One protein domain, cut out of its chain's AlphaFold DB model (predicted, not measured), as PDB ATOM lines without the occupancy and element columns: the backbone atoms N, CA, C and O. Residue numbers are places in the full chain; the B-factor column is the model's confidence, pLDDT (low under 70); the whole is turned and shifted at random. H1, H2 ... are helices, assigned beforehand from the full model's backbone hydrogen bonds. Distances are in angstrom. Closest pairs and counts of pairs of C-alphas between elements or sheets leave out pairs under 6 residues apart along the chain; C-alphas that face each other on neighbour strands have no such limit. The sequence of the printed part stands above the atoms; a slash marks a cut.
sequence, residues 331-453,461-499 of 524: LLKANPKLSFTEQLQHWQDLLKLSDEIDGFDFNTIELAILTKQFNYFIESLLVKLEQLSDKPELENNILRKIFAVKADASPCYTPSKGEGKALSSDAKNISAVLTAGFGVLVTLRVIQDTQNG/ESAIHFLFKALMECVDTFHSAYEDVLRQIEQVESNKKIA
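AT A GLANCE: This is residues 331 to 453 and 461 to 499 of the 524 residues of an uncharacterized protein of Legionella massiliensis (UniProt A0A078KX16). Two long helices, H4 and H5, run side by side in opposite ways; the helical hairpin of H2 and H3 packs on H4, and short H1 slants across H5 with one end on H2. The tip of H5, residues 494 to 499, sticks out. The printed part has 162 residues with five named helices, H1 to H5 in chain order, and no named strand; the class is all helix. It is compact, with a radius of gyration of the C-alphas of 16.7 A, and elongated, spanning 55 by 35 by 27 A.

HOW THE PARTS SIT: H5, residues 461 to 499, touches H4, residues 425 to 452, opposite ways at a shallow tilt of 22 degrees; their closest C-alphas, of Phe 478 and Ala 436, are 4.8 A apart. H4 touches H2, residues 367 to 385, opposite ways at a shallow tilt of 3 degrees, the closest C-alphas being those of Ala 427 and Leu 385, 7.0 A. H2, with residues 378 to 385 alone, touches H3, residues 392 to 403, in a hairpin; the closest C-alphas, of Leu 382 and Asn 396, are 5.8 A apart. H2, H3 and H4 make a bundle, three helices side by side. H1, residues 340 to 351, touches residues 472 to 479 of H5 alone at a steep tilt of 45 degrees, closest at the C-alphas of Leu 344 and Val 475, 6.6 A. Every O i to N i+4 pair is within hydrogen-bond range in H1, H2, H3, H4 and H5.

IN THESE COORDINATES: H5 is 57.3 A long, H4 40.7 A and H2 26.4 A. H1 begins at C-alpha 340 (22.688, -5.289, 273.091), and H5 ends at C-alpha 499 (-0.472, -27.106, 283.937).

THE WHOLE: The C-alphas farthest apart, of Gly 453 and Ala 499, are 58.8 A apart. Residues 454 to 460 are not printed, and C-alphas 453 and 461 are 11.3 A apart across this cut. The links H1 to H2 and H3 to H4 are long. The pLDDT is under 70 at residues 331, 353 to 360, 417 to 421, 461 and 499.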
ATOM      1  N   LEU A 331      31.537   9.919 275.798       68.94
ATOM      2  CA  LEU A 331      31.709   8.950 274.721       68.94
ATOM      3  C   LEU A 331      30.694   7.820 274.880       68.94
ATOM      4  O   LEU A 331      30.763   7.045 275.836       68.94
ATOM      5  N   LEU A 332      29.802   7.666 273.904       79.12
ATOM      6  CA  LEU A 332      28.959   6.478 273.779       79.12
ATOM      7  C   LEU A 332      29.781   5.356 273.135       79.12
ATOM      8  O   LEU A 332      29.673   5.076 271.951       79.12
ATOM      9  N   LYS A 333      30.654   4.695 273.896       84.69
ATOM     10  CA  LYS A 333      31.440   3.577 273.345       84.69
ATOM     11  C   LYS A 333      30.624   2.291 273.314       84.69
ATOM     12  O   LYS A 333      30.047   1.892 274.329       84.69
ATOM     13  N   ALA A 334      30.629   1.616 272.165       85.56
ATOM     14  CA  ALA A 334      30.147   0.244 272.063       85.56
ATOM     15  C   ALA A 334      31.150  -0.680 272.772       85.56
ATOM     16  O   ALA A 334      32.321  -0.755 272.403       85.56
ATOM     17  N   ASN A 335      30.708  -1.367 273.822       86.69
ATOM     18  CA  ASN A 335      31.528  -2.284 274.595       86.69
ATOM     19  C   ASN A 335      31.248  -3.718 274.130       86.69
ATOM     20  O   ASN A 335      30.192  -4.256 274.460       86.69
ATOM     21  N   PRO A 336      32.190  -4.390 273.442       86.19
ATOM     22  CA  PRO A 336      31.960  -5.718 272.870       86.19
ATOM     23  C   PRO A 336      31.704  -6.813 273.917       86.19
ATOM     24  O   PRO A 336      31.356  -7.931 273.545       86.19
ATOM     25  N   LYS A 337      31.902  -6.525 275.212       89.25
ATOM     26  CA  LYS A 337      31.608  -7.444 276.319       89.25
ATOM     27  C   LYS A 337      30.152  -7.391 276.785       89.25
ATOM     28  O   LYS A 337      29.747  -8.295 277.505       89.25
ATOM     29  N   LEU A 338      29.400  -6.350 276.423       90.88
ATOM     30  CA  LEU A 338      27.989  -6.205 276.780       90.88
ATOM     31  C   LEU A 338      27.094  -6.848 275.714       90.88
ATOM     32  O   LEU A 338      27.428  -6.860 274.525       90.88
ATOM     33  N   SER A 339      25.940  -7.362 276.130       93.94
ATOM     34  CA  SER A 339      24.827  -7.658 275.224       93.94
ATOM     35  C   SER A 339      24.190  -6.366 274.703       93.94
ATOM     36  O   SER A 339      24.393  -5.289 275.263       93.94
ATOM     37  N   PHE A 340      23.382  -6.458 273.643       95.56
ATOM     38  CA  PHE A 340      22.688  -5.289 273.091       95.56
ATOM     39  C   PHE A 340      21.803  -4.591 274.137       95.56
ATOM     40  O   PHE A 340      21.837  -3.373 274.266       95.56
ATOM     41  N   THR A 341      21.069  -5.361 274.943       94.69
ATOM     42  CA  THR A 341      20.203  -4.832 276.008       94.69
ATOM     43  C   THR A 341      20.997  -4.122 277.101       94.69
ATOM     44  O   THR A 341      20.623  -3.029 277.513       94.69
ATOM     45  N   GLU A 342      22.121  -4.699 277.539       92.56
ATOM     46  CA  GLU A 342      22.992  -4.084 278.553       92.56
ATOM     47  C   GLU A 342      23.682  -2.826 278.016       92.56
ATOM     48  O   GLU A 342      23.806  -1.833 278.731       92.56
ATOM     49  N   GLN A 343      24.094  -2.844 276.745       93.81
ATOM     50  CA  GLN A 343      24.668  -1.687 276.068       93.81
ATOM     51  C   GLN A 343      23.670  -0.523 276.022       93.81
ATOM     52  O   GLN A 343      24.036   0.603 276.357       93.81
ATOM     53  N   LEU A 344      22.415  -0.792 275.643       93.88
ATOM     54  CA  LEU A 344      21.370   0.232 275.601       93.88
ATOM     55  C   LEU A 344      20.946   0.702 276.992       93.88
ATOM     56  O   LEU A 344      20.618   1.874 277.139       93.88
ATOM     57  N   GLN A 345      20.975  -0.153 278.017       90.81
ATOM     58  CA  GLN A 345      20.730   0.283 279.397       90.81
ATOM     59  C   GLN A 345      21.823   1.244 279.868       90.81
ATOM     60  O   GLN A 345      21.527   2.338 280.338       90.81
ATOM     61  N   HIS A 346      23.090   0.877 279.655       85.94
ATOM     62  CA  HIS A 346      24.221   1.729 280.005       85.94
ATOM     63  C   HIS A 346      24.160   3.086 279.291       85.94
ATOM     64  O   HIS A 346      24.411   4.127 279.895       85.94
ATOM     65  N   TRP A 347      23.801   3.090 278.006       88.81
ATOM     66  CA  TRP A 347      23.617   4.329 277.257       88.81
ATOM     67  C   TRP A 347      22.405   5.128 277.714       88.81
ATOM     68  O   TRP A 347      22.515   6.342 277.794       88.81
ATOM     69  N   GLN A 348      21.286   4.495 278.063       87.62
ATOM     70  CA  GLN A 348      20.126   5.197 278.614       87.62
ATOM     71  C   GLN A 348      20.496   5.960 279.891       87.62
ATOM     72  O   GLN A 348      20.112   7.118 280.047       87.62
ATOM     73  N   ASP A 349      21.271   5.333 280.777       81.50
ATOM     74  CA  ASP A 349      21.732   5.971 282.008       81.50
ATOM     75  C   ASP A 349      22.630   7.175 281.697       81.50
ATOM     76  O   ASP A 349      22.440   8.235 282.281       81.50
ATOM     77  N   LEU A 350      23.545   7.055 280.728       77.31
ATOM     78  CA  LEU A 350      24.407   8.161 280.289       77.31
ATOM     79  C   LEU A 350      23.634   9.295 279.606       77.31
ATOM     80  O   LEU A 350      23.918  10.463 279.856       77.31
ATOM     81  N   LEU A 351      22.664   8.964 278.754       80.19
ATOM     82  CA  LEU A 351      21.832   9.934 278.041       80.19
ATOM     83  C   LEU A 351      20.942  10.724 279.010       80.19
ATOM     84  O   LEU A 351      20.710  11.904 278.792       80.19
ATOM     85  N   LYS A 352      20.505  10.116 280.121       75.56
ATOM     86  CA  LYS A 352      19.753  10.798 281.191       75.56
ATOM     87  C   LYS A 352      20.604  11.742 282.047       75.56
ATOM     88  O   LYS A 352      20.042  12.501 282.833       75.56
ATOM     89  N   LEU A 353      21.936  11.689 281.945       64.19
ATOM     90  CA  LEU A 353      22.824  12.578 282.702       64.19
ATOM     91  C   LEU A 353      22.987  13.956 282.052       64.19
ATOM     92  O   LEU A 353      23.484  14.849 282.722       64.19
ATOM     93  N   SER A 354      22.606  14.155 280.787       57.50
ATOM     94  CA  SER A 354      22.756  15.445 280.104       57.50
ATOM     95  C   SER A 354      21.539  15.736 279.237       57.50
ATOM     96  O   SER A 354      21.227  14.963 278.336       57.50
ATOM     97  N   ASP A 355      20.899  16.884 279.466       54.22
ATOM     98  CA  ASP A 355      19.838  17.402 278.590       54.22
ATOM     99  C   ASP A 355      20.407  18.011 277.288       54.22
ATOM    100  O   ASP A 355      19.660  18.353 276.368       54.22
ATOM    101  N   GLU A 356      21.736  18.139 277.197       58.31
ATOM    102  CA  GLU A 356      22.438  18.818 276.110       58.31
ATOM    103  C   GLU A 356      23.306  17.863 275.287       58.31
ATOM    104  O   GLU A 356      24.027  17.003 275.807       58.31
ATOM    105  N   ILE A 357      23.231  18.048 273.967       57.53
ATOM    106  CA  ILE A 357      23.882  17.212 272.955       57.53
ATOM    107  C   ILE A 357      25.380  17.489 272.819       57.53
ATOM    108  O   ILE A 357      26.130  16.610 272.400       57.53
ATOM    109  N   ASP A 358      25.808  18.697 273.195       55.31
ATOM    110  CA  ASP A 358      27.162  19.220 272.974       55.31
ATOM    111  C   ASP A 358      28.219  18.483 273.807       55.31
ATOM    112  O   ASP A 358      29.418  18.583 273.552       55.31
ATOM    113  N   GLY A 359      27.765  17.674 274.767       58.84
ATOM    114  CA  GLY A 359      28.604  16.748 275.505       58.84
ATOM    115  C   GLY A 359      28.993  15.489 274.727       58.84
ATOM    116  O   GLY A 359      29.938  14.841 275.154       58.84
ATOM    117  N   PHE A 360      28.325  15.108 273.630       67.88
ATOM    118  CA  PHE A 360      28.489  13.782 273.012       67.88
ATOM    119  C   PHE A 360      29.207  13.790 271.655       67.88
ATOM    120  O   PHE A 360      28.807  14.472 270.713       67.88
ATOM    121  N   ASP A 361      30.210  12.916 271.512       72.38
ATOM    122  CA  ASP A 361      30.835  12.599 270.220       72.38
ATOM    123  C   ASP A 361      30.371  11.224 269.708       72.38
ATOM    124  O   ASP A 361      30.896  10.172 270.102       72.38
ATOM    125  N   PHE A 362      29.383  11.230 268.805       81.94
ATOM    126  CA  PHE A 362      28.819  10.011 268.224       81.94
ATOM    127  C   PHE A 362      29.755   9.352 267.209       81.94
ATOM    128  O   PHE A 362      29.595   8.159 266.951       81.94
ATOM    129  N   ASN A 363      30.775  10.044 266.687       80.06
ATOM    130  CA  ASN A 363      31.755   9.434 265.778       80.06
ATOM    131  C   ASN A 363      32.612   8.366 266.469       80.06
ATOM    132  O   ASN A 363      33.222   7.531 265.805       80.06
ATOM    133  N   THR A 364      32.619   8.342 267.803       77.50
ATOM    134  CA  THR A 364      33.301   7.298 268.579       77.50
ATOM    135  C   THR A 364      32.526   5.980 268.680       77.50
ATOM    136  O   THR A 364      33.066   4.995 269.191       77.50
ATOM    137  N   ILE A 365      31.282   5.921 268.186       87.62
ATOM    138  CA  ILE A 365      30.479   4.693 268.174       87.62
ATOM    139  C   ILE A 365      30.942   3.768 267.043       87.62
ATOM    140  O   ILE A 365      30.724   4.027 265.859       87.62
ATOM    141  N   GLU A 366      31.497   2.614 267.408       89.94
ATOM    142  CA  GLU A 366      31.798   1.539 266.462       89.94
ATOM    143  C   GLU A 366      30.517   0.776 266.073       89.94
ATOM    144  O   GLU A 366      30.172  -0.246 266.676       89.94
ATOM    145  N   LEU A 367      29.809   1.246 265.034       92.38
ATOM    146  CA  LEU A 367      28.564   0.622 264.545       92.38
ATOM    147  C   LEU A 367      28.715  -0.875 264.238       92.38
ATOM    148  O   LEU A 367      27.772  -1.642 264.433       92.38
ATOM    149  N   ALA A 368      29.904  -1.323 263.830       92.69
ATOM    150  CA  ALA A 368      30.171  -2.733 263.554       92.69
ATOM    151  C   ALA A 368      30.038  -3.624 264.806       92.69
ATOM    152  O   ALA A 368      29.588  -4.767 264.712       92.69
ATOM    153  N   ILE A 369      30.395  -3.108 265.988       93.25
ATOM    154  CA  ILE A 369      30.238  -3.831 267.258       93.25
ATOM    155  C   ILE A 369      28.758  -3.872 267.636       93.25
ATOM    156  O   ILE A 369      28.225  -4.941 267.942       93.25
ATOM    157  N   LEU A 370      28.082  -2.726 267.553       94.88
ATOM    158  CA  LEU A 370      26.681  -2.595 267.936       94.88
ATOM    159  C   LEU A 370      25.748  -3.423 267.037       94.88
ATOM    160  O   LEU A 370      24.851  -4.108 267.522       94.88
ATOM    161  N   THR A 371      25.995  -3.442 265.727       95.56
ATOM    162  CA  THR A 371      25.233  -4.264 264.769       95.56
ATOM    163  C   THR A 371      25.459  -5.754 264.989       95.56
ATOM    164  O   THR A 371      24.518  -6.542 264.893       95.56
ATOM    165  N   LYS A 372      26.678  -6.164 265.366       95.19
ATOM    166  CA  LYS A 372      26.954  -7.545 265.777       95.19
ATOM    167  C   LYS A 372      26.177  -7.925 267.039       95.19
ATOM    168  O   LYS A 372      25.587  -9.005 267.078       95.19
ATOM    169  N   GLN A 373      26.153  -7.052 268.048       96.31
ATOM    170  CA  GLN A 373      25.376  -7.264 269.276       96.31
ATOM    171  C   GLN A 373      23.877  -7.357 268.980       96.31
ATOM    172  O   GLN A 373      23.212  -8.253 269.495       96.31
ATOM    173  N   PHE A 374      23.354  -6.480 268.121       97.25
ATOM    174  CA  PHE A 374      21.948  -6.487 267.729       97.25
ATOM    175  C   PHE A 374      21.565  -7.752 266.951       97.25
ATOM    176  O   PHE A 374      20.568  -8.389 267.276       97.25
ATOM    177  N   ASN A 375      22.382  -8.187 265.987       96.00
ATOM    178  CA  ASN A 375      22.149  -9.447 265.275       96.00
ATOM    179  C   ASN A 375      22.161 -10.658 266.223       96.00
ATOM    180  O   ASN A 375      21.340 -11.559 266.083       96.00
ATOM    181  N   TYR A 376      23.046 -10.669 267.224       95.19
ATOM    182  CA  TYR A 376      23.032 -11.709 268.255       95.19
ATOM    183  C   TYR A 376      21.769 -11.647 269.133       95.19
ATOM    184  O   TYR A 376      21.199 -12.680 269.496       95.19
ATOM    185  N   PHE A 377      21.310 -10.437 269.453       96.12
ATOM    186  CA  PHE A 377      20.067 -10.213 270.183       96.12
ATOM    187  C   PHE A 377      18.842 -10.697 269.398       96.12
ATOM    188  O   PHE A 377      17.991 -11.351 269.994       96.12
ATOM    189  N   ILE A 378      18.787 -10.469 268.078       94.88
ATOM    190  CA  ILE A 378      17.748 -11.028 267.199       94.88
ATOM    191  C   ILE A 378      17.677 -12.543 267.385       94.88
ATOM    192  O   ILE A 378      16.628 -13.053 267.759       94.88
ATOM    193  N   GLU A 379      18.787 -13.261 267.199       93.88
ATOM    194  CA  GLU A 379      18.792 -14.725 267.331       93.88
ATOM    195  C   GLU A 379      18.341 -15.181 268.724       93.88
ATOM    196  O   GLU A 379      17.513 -16.083 268.848       93.88
ATOM    197  N   SER A 380      18.813 -14.508 269.774       91.44
ATOM    198  CA  SER A 380      18.424 -14.809 271.156       91.44
ATOM    199  C   SER A 380      16.925 -14.600 271.401       91.44
ATOM    200  O   SER A 380      16.297 -15.365 272.134       91.44
ATOM    201  N   LEU A 381      16.337 -13.570 270.789       90.19
ATOM    202  CA  LEU A 381      14.922 -13.248 270.927       90.19
ATOM    203  C   LEU A 381      14.033 -14.196 270.107       90.19
ATOM    204  O   LEU A 381      12.965 -14.592 270.569       90.19
ATOM    205  N   LEU A 382      14.489 -14.623 268.929       90.19
ATOM    206  CA  LEU A 382      13.782 -15.598 268.096       90.19
ATOM    207  C   LEU A 382      13.735 -16.995 268.734       90.19
ATOM    208  O   LEU A 382      12.710 -17.666 268.644       90.19
ATOM    209  N   VAL A 383      14.782 -17.404 269.458       86.56
ATOM    210  CA  VAL A 383      14.750 -18.634 270.277       86.56
ATOM    211  C   VAL A 383      13.679 -18.545 271.371       86.56
ATOM    212  O   VAL A 383      13.014 -19.530 271.680       86.56
ATOM    213  N   LYS A 384      13.451 -17.358 271.946       82.62
ATOM    214  CA  LYS A 384      12.358 -17.154 272.911       82.62
ATOM    215  C   LYS A 384      10.981 -17.220 272.241       82.62
ATOM    216  O   LYS A 384      10.052 -17.765 272.831       82.62
ATOM    217  N   LEU A 385      10.842 -16.748 270.998       81.25
ATOM    218  CA  LEU A 385       9.594 -16.870 270.232       81.25
ATOM    219  C   LEU A 385       9.213 -18.337 269.956       81.25
ATOM    220  O   LEU A 385       8.028 -18.661 269.962       81.25
ATOM    221  N   GLU A 386      10.187 -19.244 269.816       81.88
ATOM    222  CA  GLU A 386       9.934 -20.695 269.709       81.88
ATOM    223  C   GLU A 386       9.182 -21.269 270.913       81.88
ATOM    224  O   GLU A 386       8.499 -22.284 270.801       81.88
ATOM    225  N   GLN A 387       9.268 -20.606 272.067       73.75
ATOM    226  CA  GLN A 387       8.578 -21.020 273.284       73.75
ATOM    227  C   GLN A 387       7.141 -20.489 273.364       73.75
ATOM    228  O   GLN A 387       6.354 -21.012 274.164       73.75
ATOM    229  N   LEU A 388       6.811 -19.470 272.568       73.31
ATOM    230  CA  LEU A 388       5.535 -18.752 272.589       73.31
ATOM    231  C   LEU A 388       4.622 -19.142 271.422       73.31
ATOM    232  O   LEU A 388       3.426 -19.314 271.626       73.31
ATOM    233  N   SER A 389       5.180 -19.288 270.218       75.62
ATOM    234  CA  SER A 389       4.406 -19.451 268.983       75.62
ATOM    235  C   SER A 389       4.149 -20.917 268.628       75.62
ATOM    236  O   SER A 389       5.026 -21.770 268.747       75.62
ATOM    237  N   ASP A 390       2.959 -21.187 268.085       70.62
ATOM    238  CA  ASP A 390       2.582 -22.485 267.507       70.62
ATOM    239  C   ASP A 390       3.219 -22.735 266.120       70.62
ATOM    240  O   ASP A 390       3.188 -23.858 265.610       70.62
ATOM    241  N   LYS A 391       3.772 -21.696 265.467       76.94
ATOM    242  CA  LYS A 391       4.406 -21.772 264.132       76.94
ATOM    243  C   LYS A 391       5.743 -21.019 264.071       76.94
ATOM    244  O   LYS A 391       5.937 -20.172 263.191       76.94
ATOM    245  N   PRO A 392       6.691 -21.324 264.962       77.12
ATOM    246  CA  PRO A 392       7.827 -20.446 265.191       77.12
ATOM    247  C   PRO A 392       8.821 -20.421 264.025       77.12
ATOM    248  O   PRO A 392       9.442 -19.397 263.775       77.12
ATOM    249  N   GLU A 393       8.937 -21.497 263.245       81.31
ATOM    250  CA  GLU A 393       9.932 -21.593 262.170       81.31
ATOM    251  C   GLU A 393       9.677 -20.603 261.017       81.31
ATOM    252  O   GLU A 393      10.594 -19.919 260.557       81.31
ATOM    253  N   LEU A 394       8.421 -20.469 260.569       82.38
ATOM    254  CA  LEU A 394       8.059 -19.519 259.510       82.38
ATOM    255  C   LEU A 394       8.221 -18.069 259.988       82.38
ATOM    256  O   LEU A 394       8.746 -17.231 259.257       82.38
ATOM    257  N   GLU A 395       7.781 -17.779 261.212       85.69
ATOM    258  CA  GLU A 395       7.824 -16.436 261.795       85.69
ATOM    259  C   GLU A 395       9.262 -15.996 262.089       85.69
ATOM    260  O   GLU A 395       9.645 -14.885 261.714       85.69
ATOM    261  N   ASN A 396      10.095 -16.889 262.632       87.69
ATOM    262  CA  ASN A 396      11.516 -16.639 262.865       87.69
ATOM    263  C   ASN A 396      12.253 -16.331 261.563       87.69
ATOM    264  O   ASN A 396      13.044 -15.391 261.509       87.69
ATOM    265  N   ASN A 397      11.969 -17.073 260.490       87.12
ATOM    266  CA  ASN A 397      12.588 -16.824 259.191       87.12
ATOM    267  C   ASN A 397      12.203 -15.454 258.615       87.12
ATOM    268  O   ASN A 397      13.060 -14.764 258.059       87.12
ATOM    269  N   ILE A 398      10.944 -15.035 258.777       87.94
ATOM    270  CA  ILE A 398      10.483 -13.706 258.352       87.94
ATOM    271  C   ILE A 398      11.182 -12.613 259.168       87.94
ATOM    272  O   ILE A 398      11.770 -11.702 258.587       87.94
ATOM    273  N   LEU A 399      11.164 -12.711 260.500       90.19
ATOM    274  CA  LEU A 399      11.742 -11.700 261.389       90.19
ATOM    275  C   LEU A 399      13.261 -11.578 261.210       90.19
ATOM    276  O   LEU A 399      13.769 -10.467 261.061       90.19
ATOM    277  N   ARG A 400      13.979 -12.704 261.120       90.50
ATOM    278  CA  ARG A 400      15.423 -12.723 260.844       90.50
ATOM    279  C   ARG A 400      15.748 -12.008 259.539       90.50
ATOM    280  O   ARG A 400      16.660 -11.189 259.490       90.50
ATOM    281  N   LYS A 401      14.985 -12.293 258.481       89.12
ATOM    282  CA  LYS A 401      15.186 -11.680 257.165       89.12
ATOM    283  C   LYS A 401      14.945 -10.170 257.202       89.12
ATOM    284  O   LYS A 401      15.709  -9.441 256.586       89.12
ATOM    285  N   ILE A 402      13.910  -9.709 257.905       89.69
ATOM    286  CA  ILE A 402      13.537  -8.286 257.964       89.69
ATOM    287  C   ILE A 402      14.534  -7.464 258.790       89.69
ATOM    288  O   ILE A 402      14.866  -6.353 258.387       89.69
ATOM    289  N   PHE A 403      15.003  -7.989 259.926       92.94
ATOM    290  CA  PHE A 403      15.756  -7.197 260.906       92.94
ATOM    291  C   PHE A 403      17.271  -7.410 260.891       92.94
ATOM    292  O   PHE A 403      17.985  -6.637 261.529       92.94
ATOM    293  N   ALA A 404      17.787  -8.409 260.170       92.88
ATOM    294  CA  ALA A 404      19.230  -8.585 260.040       92.88
ATOM    295  C   ALA A 404      19.890  -7.346 259.413       92.88
ATOM    296  O   ALA A 404      19.452  -6.834 258.377       92.88
ATOM    297  N   VAL A 405      20.989  -6.907 260.022       94.00
ATOM    298  CA  VAL A 405      21.733  -5.702 259.629       94.00
ATOM    299  C   VAL A 405      23.185  -6.004 259.291       94.00
ATOM    300  O   VAL A 405      23.799  -6.924 259.834       94.00
ATOM    301  N   LYS A 406      23.750  -5.199 258.393       93.62
ATOM    302  CA  LYS A 406      25.178  -5.200 258.058       93.62
ATOM    303  C   LYS A 406      25.971  -4.374 259.078       93.62
ATOM    304  O   LYS A 406      25.398  -3.684 259.917       93.62
ATOM    305  N   ALA A 407      27.300  -4.425 258.976       91.00
ATOM    306  CA  ALA A 407      28.213  -3.736 259.897       91.00
ATOM    307  C   ALA A 407      28.042  -2.202 259.924       91.00
ATOM    308  O   ALA A 407      28.344  -1.568 260.928       91.00
ATOM    309  N   ASP A 408      27.540  -1.615 258.836       88.69
ATOM    310  CA  ASP A 408      27.248  -0.183 258.681       88.69
ATOM    311  C   ASP A 408      25.818   0.194 259.122       88.69
ATOM    312  O   ASP A 408      25.295   1.237 258.731       88.69
ATOM    313  N   ALA A 409      25.141  -0.693 259.860       91.12
ATOM    314  CA  ALA A 409      23.742  -0.565 260.262       91.12
ATOM    315  C   ALA A 409      22.736  -0.460 259.096       91.12
ATOM    316  O   ALA A 409      21.571  -0.130 259.316       91.12
ATOM    317  N   SER A 410      23.133  -0.765 257.853       89.94
ATOM    318  CA  SER A 410      22.176  -0.918 256.751       89.94
ATOM    319  C   SER A 410      21.409  -2.243 256.860       89.94
ATOM    320  O   SER A 410      21.971  -3.250 257.305       89.94
ATOM    321  N   PRO A 411      20.136  -2.291 256.429       90.44
ATOM    322  CA  PRO A 411      19.390  -3.541 256.387       90.44
ATOM    323  C   PRO A 411      20.011  -4.520 255.379       90.44
ATOM    324  O   PRO A 411      20.445  -4.144 254.284       90.44
ATOM    325  N   CYS A 412      20.029  -5.809 255.724       88.19
ATOM    326  CA  CYS A 412      20.425  -6.879 254.804       88.19
ATOM    327  C   CYS A 412      19.377  -7.122 253.710       88.19
ATOM    328  O   CYS A 412      19.712  -7.624 252.636       88.19
ATOM    329  N   TYR A 413      18.119  -6.768 253.978       86.25
ATOM    330  CA  TYR A 413      16.984  -7.015 253.102       86.25
ATOM    331  C   TYR A 413      15.974  -5.869 253.168       86.25
ATOM    332  O   TYR A 413      15.682  -5.348 254.241       86.25
ATOM    333  N   THR A 414      15.395  -5.520 252.021       78.44
ATOM    334  CA  THR A 414      14.298  -4.551 251.940       78.44
ATOM    335  C   THR A 414      12.988  -5.312 251.732       78.44
ATOM    336  O   THR A 414      12.821  -5.926 250.674       78.44
ATOM    337  N   PRO A 415      12.061  -5.302 252.706       73.94
ATOM    338  CA  PRO A 415      10.816  -6.046 252.591       73.94
ATOM    339  C   PRO A 415       9.900  -5.493 251.499       73.94
ATOM    340  O   PRO A 415       9.773  -4.286 251.287       73.94
ATOM    341  N   SER A 416       9.230  -6.405 250.807       73.94
ATOM    342  CA  SER A 416       8.169  -6.111 249.849       73.94
ATOM    343  C   SER A 416       6.856  -5.769 250.570       73.94
ATOM    344  O   SER A 416       6.596  -6.223 251.687       73.94
ATOM    345  N   LYS A 417       5.998  -4.937 249.952       64.50
ATOM    346  CA  LYS A 417       4.726  -4.498 250.560       64.50
ATOM    347  C   LYS A 417       3.862  -5.706 250.954       64.50
ATOM    348  O   LYS A 417       3.258  -6.339 250.095       64.50
ATOM    349  N   GLY A 418       3.732  -5.954 252.258       63.53
ATOM    350  CA  GLY A 418       2.865  -6.996 252.820       63.53
ATOM    351  C   GLY A 418       3.594  -8.131 253.545       63.53
ATOM    352  O   GLY A 418       2.929  -8.867 254.277       63.53
ATOM    353  N   GLU A 419       4.920  -8.243 253.421       65.12
ATOM    354  CA  GLU A 419       5.723  -9.132 254.271       65.12
ATOM    355  C   GLU A 419       5.609  -8.657 255.734       65.12
ATOM    356  O   GLU A 419       5.940  -7.518 256.052       65.12
ATOM    357  N   GLY A 420       5.033  -9.496 256.606       62.78
ATOM    358  CA  GLY A 420       4.744  -9.181 258.018       62.78
ATOM    359  C   GLY A 420       3.255  -9.132 258.399       62.78
ATOM    360  O   GLY A 420       2.919  -9.238 259.576       62.78
ATOM    361  N   LYS A 421       2.321  -9.068 257.432       66.06
ATOM    362  CA  LYS A 421       0.867  -9.060 257.733       66.06
ATOM    363  C   LYS A 421       0.336 -10.370 258.331       66.06
ATOM    364  O   LYS A 421      -0.740 -10.365 258.924       66.06
ATOM    365  N   ALA A 422       1.075 -11.467 258.169       70.94
ATOM    366  CA  ALA A 422       0.694 -12.809 258.610       70.94
ATOM    367  C   ALA A 422       1.296 -13.224 259.968       70.94
ATOM    368  O   ALA A 422       1.158 -14.385 260.341       70.94
ATOM    369  N   LEU A 423       1.969 -12.316 260.687       83.44
ATOM    370  CA  LEU A 423       2.564 -12.618 261.992       83.44
ATOM    371  C   LEU A 423       1.485 -12.814 263.069       83.44
ATOM    372  O   LEU A 423       0.509 -12.053 263.131       83.44
ATOM    373  N   SER A 424       1.693 -13.809 263.931       84.25
ATOM    374  CA  SER A 424       0.952 -14.013 265.175       84.25
ATOM    375  C   SER A 424       1.046 -12.796 266.102       84.25
ATOM    376  O   SER A 424       1.844 -11.879 265.894       84.25
ATOM    377  N   SER A 425       0.202 -12.765 267.138       85.31
ATOM    378  CA  SER A 425       0.257 -11.700 268.146       85.31
ATOM    379  C   SER A 425       1.624 -11.647 268.836       85.31
ATOM    380  O   SER A 425       2.185 -10.565 268.990       85.31
ATOM    381  N   ASP A 426       2.197 -12.803 269.168       85.00
ATOM    382  CA  ASP A 426       3.497 -12.891 269.841       85.00
ATOM    383  C   ASP A 426       4.633 -12.447 268.916       85.00
ATOM    384  O   ASP A 426       5.487 -11.646 269.298       85.00
ATOM    385  N   ALA A 427       4.595 -12.868 267.649       86.12
ATOM    386  CA  ALA A 427       5.570 -12.435 266.657       86.12
ATOM    387  C   ALA A 427       5.472 -10.930 266.341       86.12
ATOM    388  O   ALA A 427       6.484 -10.308 266.017       86.12
ATOM    389  N   LYS A 428       4.291 -10.308 266.475       88.81
ATOM    390  CA  LYS A 428       4.138  -8.844 266.387       88.81
ATOM    391  C   LYS A 428       4.788  -8.120 267.565       88.81
ATOM    392  O   LYS A 428       5.418  -7.090 267.340       88.81
ATOM    393  N   ASN A 429       4.688  -8.657 268.780       88.25
ATOM    394  CA  ASN A 429       5.342  -8.071 269.954       88.25
ATOM    395  C   ASN A 429       6.871  -8.157 269.831       88.25
ATOM    396  O   ASN A 429       7.562  -7.157 270.006       88.25
ATOM    397  N   ILE A 430       7.396  -9.315 269.413       90.94
ATOM    398  CA  ILE A 430       8.823  -9.481 269.085       90.94
ATOM    399  C   ILE A 430       9.232  -8.492 267.987       90.94
ATOM    400  O   ILE A 430      10.244  -7.805 268.115       90.94
ATOM    401  N   SER A 431       8.431  -8.376 266.922       91.56
ATOM    402  CA  SER A 431       8.684  -7.417 265.844       91.56
ATOM    403  C   SER A 431       8.758  -5.981 266.358       91.56
ATOM    404  O   SER A 431       9.591  -5.236 265.860       91.56
ATOM    405  N   ALA A 432       7.935  -5.583 267.332       92.06
ATOM    406  CA  ALA A 432       7.976  -4.238 267.903       92.06
ATOM    407  C   ALA A 432       9.308  -3.961 268.623       92.06
ATOM    408  O   ALA A 432       9.914  -2.912 268.399       92.06
ATOM    409  N   VAL A 433       9.814  -4.926 269.402       94.75
ATOM    410  CA  VAL A 433      11.136  -4.834 270.052       94.75
ATOM    411  C   VAL A 433      12.250  -4.708 269.016       94.75
ATOM    412  O   VAL A 433      13.120  -3.842 269.129       94.75
ATOM    413  N   LEU A 434      12.217  -5.548 267.978       95.19
ATOM    414  CA  LEU A 434      13.215  -5.520 266.908       95.19
ATOM    415  C   LEU A 434      13.150  -4.218 266.098       95.19
ATOM    416  O   LEU A 434      14.193  -3.674 265.745       95.19
ATOM    417  N   THR A 435      11.954  -3.674 265.857       94.25
ATOM    418  CA  THR A 435      11.773  -2.364 265.221       94.25
ATOM    419  C   THR A 435      12.369  -1.243 266.063       94.25
ATOM    420  O   THR A 435      13.090  -0.415 265.512       94.25
ATOM    421  N   ALA A 436      12.127  -1.226 267.375       94.69
ATOM    422  CA  ALA A 436      12.699  -0.215 268.260       94.69
ATOM    423  C   ALA A 436      14.236  -0.299 268.300       94.69
ATOM    424  O   ALA A 436      14.918   0.709 268.124       94.69
ATOM    425  N   GLY A 437      14.792  -1.511 268.426       96.19
ATOM    426  CA  GLY A 437      16.243  -1.727 268.409       96.19
ATOM    427  C   GLY A 437      16.892  -1.347 267.073       96.19
ATOM    428  O   GLY A 437      17.944  -0.711 267.053       96.19
ATOM    429  N   PHE A 438      16.236  -1.654 265.950       95.00
ATOM    430  CA  PHE A 438      16.675  -1.203 264.628       95.00
ATOM    431  C   PHE A 438      16.598   0.325 264.491       95.00
ATOM    432  O   PHE A 438      17.506   0.935 263.928       95.00
ATOM    433  N   GLY A 439      15.566   0.954 265.061       94.81
ATOM    434  CA  GLY A 439      15.428   2.408 265.140       94.81
ATOM    435  C   GLY A 439      16.622   3.073 265.822       94.81
ATOM    436  O   GLY A 439      17.156   4.039 265.289       94.81
ATOM    437  N   VAL A 440      17.116   2.508 266.930       95.56
ATOM    438  CA  VAL A 440      18.341   2.991 267.596       95.56
ATOM    439  C   VAL A 440      19.541   2.973 266.639       95.56
ATOM    440  O   VAL A 440      20.238   3.978 266.510       95.56
ATOM    441  N   LEU A 441      19.771   1.857 265.936       95.31
ATOM    442  CA  LEU A 441      20.895   1.723 264.998       95.31
ATOM    443  C   LEU A 441      20.829   2.742 263.854       95.31
ATOM    444  O   LEU A 441      21.838   3.360 263.514       95.31
ATOM    445  N   VAL A 442      19.644   2.909 263.262       93.75
ATOM    446  CA  VAL A 442      19.429   3.845 262.153       93.75
ATOM    447  C   VAL A 442      19.642   5.277 262.620       93.75
ATOM    448  O   VAL A 442      20.368   6.016 261.961       93.75
ATOM    449  N   THR A 443      19.076   5.664 263.763       94.12
ATOM    450  CA  THR A 443      19.251   7.017 264.298       94.12
ATOM    451  C   THR A 443      20.724   7.321 264.555       94.12
ATOM    452  O   THR A 443      21.206   8.364 264.121       94.12
ATOM    453  N   LEU A 444      21.477   6.397 265.163       92.75
ATOM    454  CA  LEU A 444      22.917   6.573 265.397       92.75
ATOM    455  C   LEU A 444      23.713   6.748 264.108       92.75
ATOM    456  O   LEU A 444      24.556   7.640 264.021       92.75
ATOM    457  N   ARG A 445      23.423   5.931 263.094       92.81
ATOM    458  CA  ARG A 445      24.042   6.075 261.778       92.81
ATOM    459  C   ARG A 445      23.747   7.446 261.174       92.81
ATOM    460  O   ARG A 445      24.663   8.107 260.703       92.81
ATOM    461  N   VAL A 446      22.490   7.889 261.201       91.38
ATOM    462  CA  VAL A 446      22.102   9.192 260.637       91.38
ATOM    463  C   VAL A 446      22.758  10.340 261.409       91.38
ATOM    464  O   VAL A 446      23.171  11.317 260.787       91.38
ATOM    465  N   ILE A 447      22.928  10.222 262.732       89.81
ATOM    466  CA  ILE A 447      23.696  11.192 263.526       89.81
ATOM    467  C   ILE A 447      25.148  11.250 263.044       89.81
ATOM    468  O   ILE A 447      25.632  12.344 262.766       89.81
ATOM    469  N   GLN A 448      25.827  10.107 262.900       88.81
ATOM    470  CA  GLN A 448      27.210  10.057 262.406       88.81
ATOM    471  C   GLN A 448      27.335  10.626 260.987       88.81
ATOM    472  O   GLN A 448      28.217  11.441 260.727       88.81
ATOM    473  N   ASP A 449      26.437  10.253 260.074       87.44
ATOM    474  CA  ASP A 449      26.428  10.768 258.700       87.44
ATOM    475  C   ASP A 449      26.216  12.296 258.693       87.44
ATOM    476  O   ASP A 449      26.901  13.024 257.973       87.44
ATOM    477  N   THR A 450      25.326  12.802 259.554       84.50
ATOM    478  CA  THR A 450      25.070  14.244 259.714       84.50
ATOM    479  C   THR A 450      26.289  14.959 260.300       84.50
ATOM    480  O   THR A 450      26.699  15.993 259.777       84.50
ATOM    481  N   GLN A 451      26.923  14.395 261.336       79.38
ATOM    482  CA  GLN A 451      28.146  14.925 261.953       79.38
ATOM    483  C   GLN A 451      29.337  14.953 260.989       79.38
ATOM    484  O   GLN A 451      30.131  15.893 261.049       79.38
ATOM    485  N   ASN A 452      29.438  13.995 260.070       81.31
ATOM    486  CA  ASN A 452      30.513  13.923 259.076       81.31
ATOM    487  C   ASN A 452      30.193  14.656 257.759       81.31
ATOM    488  O   ASN A 452      31.063  14.770 256.896       81.31
ATOM    489  N   GLY A 453      28.969  15.168 257.598       74.56
ATOM    490  CA  GLY A 453      28.551  15.953 256.435       74.56
ATOM    491  C   GLY A 453      29.249  17.315 256.322       74.56
ATOM    492  O   GLY A 453      29.851  17.801 257.285       74.56
ATOM    493  N   GLU A 461      23.306  21.462 263.205       66.44
ATOM    494  CA  GLU A 461      23.131  21.407 264.667       66.44
ATOM    495  C   GLU A 461      21.691  21.097 265.071       66.44
ATOM    496  O   GLU A 461      21.450  20.207 265.885       66.44
ATOM    497  N   SER A 462      20.725  21.762 264.435       71.50
ATOM    498  CA  SER A 462      19.297  21.500 264.626       71.50
ATOM    499  C   SER A 462      18.938  20.056 264.272       71.50
ATOM    500  O   SER A 462      18.181  19.409 264.998       71.50
ATOM    501  N   ALA A 463      19.511  19.526 263.185       78.19
ATOM    502  CA  ALA A 463      19.318  18.139 262.777       78.19
ATOM    503  C   ALA A 463      19.889  17.153 263.808       78.19
ATOM    504  O   ALA A 463      19.200  16.210 264.192       78.19
ATOM    505  N   ILE A 464      21.107  17.388 264.307       81.00
ATOM    506  CA  ILE A 464      21.722  16.535 265.335       81.00
ATOM    507  C   ILE A 464      20.900  16.593 266.633       81.00
ATOM    508  O   ILE A 464      20.584  15.544 267.191       81.00
ATOM    509  N   HIS A 465      20.446  17.778 267.056       79.25
ATOM    510  CA  HIS A 465      19.583  17.939 268.233       79.25
ATOM    511  C   HIS A 465      18.261  17.169 268.115       79.25
ATOM    512  O   HIS A 465      17.847  16.477 269.049       79.25
ATOM    513  N   PHE A 466      17.610  17.243 266.952       83.06
ATOM    514  CA  PHE A 466      16.409  16.461 266.667       83.06
ATOM    515  C   PHE A 466      16.682  14.951 266.727       83.06
ATOM    516  O   PHE A 466      15.944  14.207 267.373       83.06
ATOM    517  N   LEU A 467      17.767  14.496 266.096       89.06
ATOM    518  CA  LEU A 467      18.135  13.082 266.059       89.06
ATOM    519  C   LEU A 467      18.511  12.529 267.438       89.06
ATOM    520  O   LEU A 467      18.240  11.367 267.718       89.06
ATOM    521  N   PHE A 468      19.092  13.337 268.319       87.31
ATOM    522  CA  PHE A 468      19.386  12.933 269.695       87.31
ATOM    523  C   PHE A 468      18.133  12.710 270.530       87.31
ATOM    524  O   PHE A 468      18.033  11.699 271.221       87.31
ATOM    525  N   LYS A 469      17.142  13.599 270.416       87.25
ATOM    526  CA  LYS A 469      15.834  13.378 271.044       87.25
ATOM    527  C   LYS A 469      15.193  12.095 270.520       87.25
ATOM    528  O   LYS A 469      14.772  11.256 271.311       87.25
ATOM    529  N   ALA A 470      15.238  11.885 269.203       91.00
ATOM    530  CA  ALA A 470      14.771  10.643 268.594       91.00
ATOM    531  C   ALA A 470      15.558   9.411 269.085       91.00
ATOM    532  O   ALA A 470      14.982   8.339 269.251       91.00
ATOM    533  N   LEU A 471      16.865   9.534 269.346       92.31
ATOM    534  CA  LEU A 471      17.681   8.452 269.901       92.31
ATOM    535  C   LEU A 471      17.208   8.071 271.306       92.31
ATOM    536  O   LEU A 471      17.027   6.883 271.573       92.31
ATOM    537  N   MET A 472      16.989   9.056 272.180       90.56
ATOM    538  CA  MET A 472      16.466   8.821 273.530       90.56
ATOM    539  C   MET A 472      15.099   8.134 273.484       90.56
ATOM    540  O   MET A 472      14.909   7.103 274.127       90.56
ATOM    541  N   GLU A 473      14.186   8.636 272.649       91.62
ATOM    542  CA  GLU A 473      12.862   8.039 272.447       91.62
ATOM    543  C   GLU A 473      12.949   6.594 271.934       91.62
ATOM    544  O   GLU A 473      12.235   5.715 272.424       91.62
ATOM    545  N   CYS A 474      13.846   6.309 270.982       94.06
ATOM    546  CA  CYS A 474      14.078   4.954 270.480       94.06
ATOM    547  C   CYS A 474      14.599   4.012 271.577       94.06
ATOM    548  O   CYS A 474      14.145   2.868 271.658       94.06
ATOM    549  N   VAL A 475      15.528   4.471 272.423       94.06
ATOM    550  CA  VAL A 475      16.075   3.678 273.539       94.06
ATOM    551  C   VAL A 475      14.996   3.395 274.591       94.06
ATOM    552  O   VAL A 475      14.852   2.249 275.021       94.06
ATOM    553  N   ASP A 476      14.189   4.390 274.957       92.94
ATOM    554  CA  ASP A 476      13.085   4.225 275.911       92.94
ATOM    555  C   ASP A 476      11.993   3.289 275.370       92.94
ATOM    556  O   ASP A 476      11.492   2.412 276.085       92.94
ATOM    557  N   THR A 477      11.663   3.431 274.084       94.81
ATOM    558  CA  THR A 477      10.705   2.560 273.388       94.81
ATOM    559  C   THR A 477      11.211   1.121 273.340       94.81
ATOM    560  O   THR A 477      10.436   0.192 273.569       94.81
ATOM    561  N   PHE A 478      12.508   0.919 273.082       96.50
ATOM    562  CA  PHE A 478      13.124  -0.406 273.080       96.50
ATOM    563  C   PHE A 478      13.001  -1.088 274.442       96.50
ATOM    564  O   PHE A 478      12.517  -2.218 274.507       96.50
ATOM    565  N   HIS A 479      13.402  -0.406 275.519       94.19
ATOM    566  CA  HIS A 479      13.343  -0.974 276.869       94.19
ATOM    567  C   HIS A 479      11.912  -1.312 277.277       94.19
ATOM    568  O   HIS A 479      11.657  -2.427 277.723       94.19
ATOM    569  N   SER A 480      10.967  -0.402 277.023       93.38
ATOM    570  CA  SER A 480       9.547  -0.622 277.327       93.38
ATOM    571  C   SER A 480       8.989  -1.843 276.584       93.38
ATOM    572  O   SER A 480       8.396  -2.731 277.195       93.38
ATOM    573  N   ALA A 481       9.234  -1.937 275.272       93.56
ATOM    574  CA  ALA A 481       8.767  -3.065 274.470       93.56
ATOM    575  C   ALA A 481       9.427  -4.388 274.893       93.56
ATOM    576  O   ALA A 481       8.784  -5.441 274.887       93.56
ATOM    577  N   TYR A 482      10.715  -4.358 275.246       94.38
ATOM    578  CA  TYR A 482      11.443  -5.552 275.660       94.38
ATOM    579  C   TYR A 482      10.959  -6.076 277.017       94.38
ATOM    580  O   TYR A 482      10.765  -7.284 277.160       94.38
ATOM    581  N   GLU A 483      10.693  -5.192 277.983       92.50
ATOM    582  CA  GLU A 483      10.085  -5.573 279.263       92.50
ATOM    583  C   GLU A 483       8.724  -6.250 279.077       92.50
ATOM    584  O   GLU A 483       8.453  -7.273 279.708       92.50
ATOM    585  N   ASP A 484       7.880  -5.723 278.189       89.75
ATOM    586  CA  ASP A 484       6.567  -6.310 277.916       89.75
ATOM    587  C   ASP A 484       6.680  -7.727 277.335       89.75
ATOM    588  O   ASP A 484       5.937  -8.626 277.743       89.75
ATOM    589  N   VAL A 485       7.648  -7.967 276.443       89.56
ATOM    590  CA  VAL A 485       7.937  -9.314 275.924       89.56
ATOM    591  C   VAL A 485       8.447 -10.244 277.027       89.56
ATOM    592  O   VAL A 485       8.012 -11.393 277.100       89.56
ATOM    593  N   LEU A 486       9.333  -9.776 277.913       89.75
ATOM    594  CA  LEU A 486       9.824 -10.589 279.033       89.75
ATOM    595  C   LEU A 486       8.689 -11.007 279.977       89.75
ATOM    596  O   LEU A 486       8.587 -12.188 280.310       89.75
ATOM    597  N   ARG A 487       7.785 -10.084 280.330       88.69
ATOM    598  CA  ARG A 487       6.611 -10.388 281.171       88.69
ATOM    599  C   ARG A 487       5.696 -11.434 280.531       88.69
ATOM    600  O   ARG A 487       5.199 -12.320 281.223       88.69
ATOM    601  N   GLN A 488       5.482 -11.357 279.216       85.50
ATOM    602  CA  GLN A 488       4.683 -12.351 278.488       85.50
ATOM    603  C   GLN A 488       5.317 -13.745 278.550       85.50
ATOM    604  O   GLN A 488       4.621 -14.728 278.804       85.50
ATOM    605  N   ILE A 489       6.639 -13.830 278.377       84.38
ATOM    606  CA  ILE A 489       7.378 -15.096 278.473       84.38
ATOM    607  C   ILE A 489       7.245 -15.694 279.874       84.38
ATOM    608  O   ILE A 489       6.849 -16.853 280.005       84.38
ATOM    609  N   GLU A 490       7.485 -14.902 280.919       85.81
ATOM    610  CA  GLU A 490       7.363 -15.347 282.312       85.81
ATOM    611  C   GLU A 490       5.952 -15.858 282.641       85.81
ATOM    612  O   GLU A 490       5.780 -16.861 283.344       85.81
ATOM    613  N   GLN A 491       4.921 -15.204 282.098       85.06
ATOM    614  CA  GLN A 491       3.533 -15.619 282.277       85.06
ATOM    615  C   GLN A 491       3.246 -16.964 281.594       85.06
ATOM    616  O   GLN A 491       2.599 -17.835 282.184       85.06
ATOM    617  N   VAL A 492       3.749 -17.173 280.373       82.94
ATOM    618  CA  VAL A 492       3.597 -18.444 279.646       82.94
ATOM    619  C   VAL A 492       4.343 -19.578 280.350       82.94
ATOM    620  O   VAL A 492       3.792 -20.672 280.499       82.94
ATOM    621  N   GLU A 493       5.560 -19.336 280.832       80.94
ATOM    622  CA  GLU A 493       6.331 -20.320 281.598       80.94
ATOM    623  C   GLU A 493       5.632 -20.704 282.908       80.94
ATOM    624  O   GLU A 493       5.507 -21.892 283.228       80.94
ATOM    625  N   SER A 494       5.101 -19.714 283.630       82.62
ATOM    626  CA  SER A 494       4.331 -19.928 284.859       82.62
ATOM    627  C   SER A 494       3.083 -20.775 284.601       82.62
ATOM    628  O   SER A 494       2.829 -21.749 285.315       82.62
ATOM    629  N   ASN A 495       2.344 -20.481 283.527       81.44
ATOM    630  CA  ASN A 495       1.160 -21.246 283.130       81.44
ATOM    631  C   ASN A 495       1.503 -22.692 282.736       81.44
ATOM    632  O   ASN A 495       0.798 -23.623 283.133       81.44
ATOM    633  N   LYS A 496       2.609 -22.910 282.011       78.25
ATOM    634  CA  LYS A 496       3.095 -24.258 281.662       78.25
ATOM    635  C   LYS A 496       3.486 -25.059 282.907       78.25
ATOM    636  O   LYS A 496       3.207 -26.258 282.971       78.25
ATOM    637  N   LYS A 497       4.089 -24.413 283.910       74.75
ATOM    638  CA  LYS A 497       4.448 -25.044 285.188       74.75
ATOM    639  C   LYS A 497       3.205 -25.475 285.976       74.75
ATOM    640  O   LYS A 497       3.115 -26.635 286.365       74.75
ATOM    641  N   ILE A 498       2.207 -24.594 286.098       73.25
ATOM    642  CA  ILE A 498       0.923 -24.894 286.758       73.25
ATOM    643  C   ILE A 498       0.191 -26.046 286.050       73.25
ATOM    644  O   ILE A 498      -0.298 -26.969 286.702       73.25
ATOM    645  N   ALA A 499       0.149 -26.035 284.714       69.00
ATOM    646  CA  ALA A 499      -0.472 -27.106 283.937       69.00
ATOM    647  C   ALA A 499       0.216 -28.461 284.182       69.00
ATOM    648  O   ALA A 499      -0.462 -29.474 284.363       69.00
TER     649      ALA A 499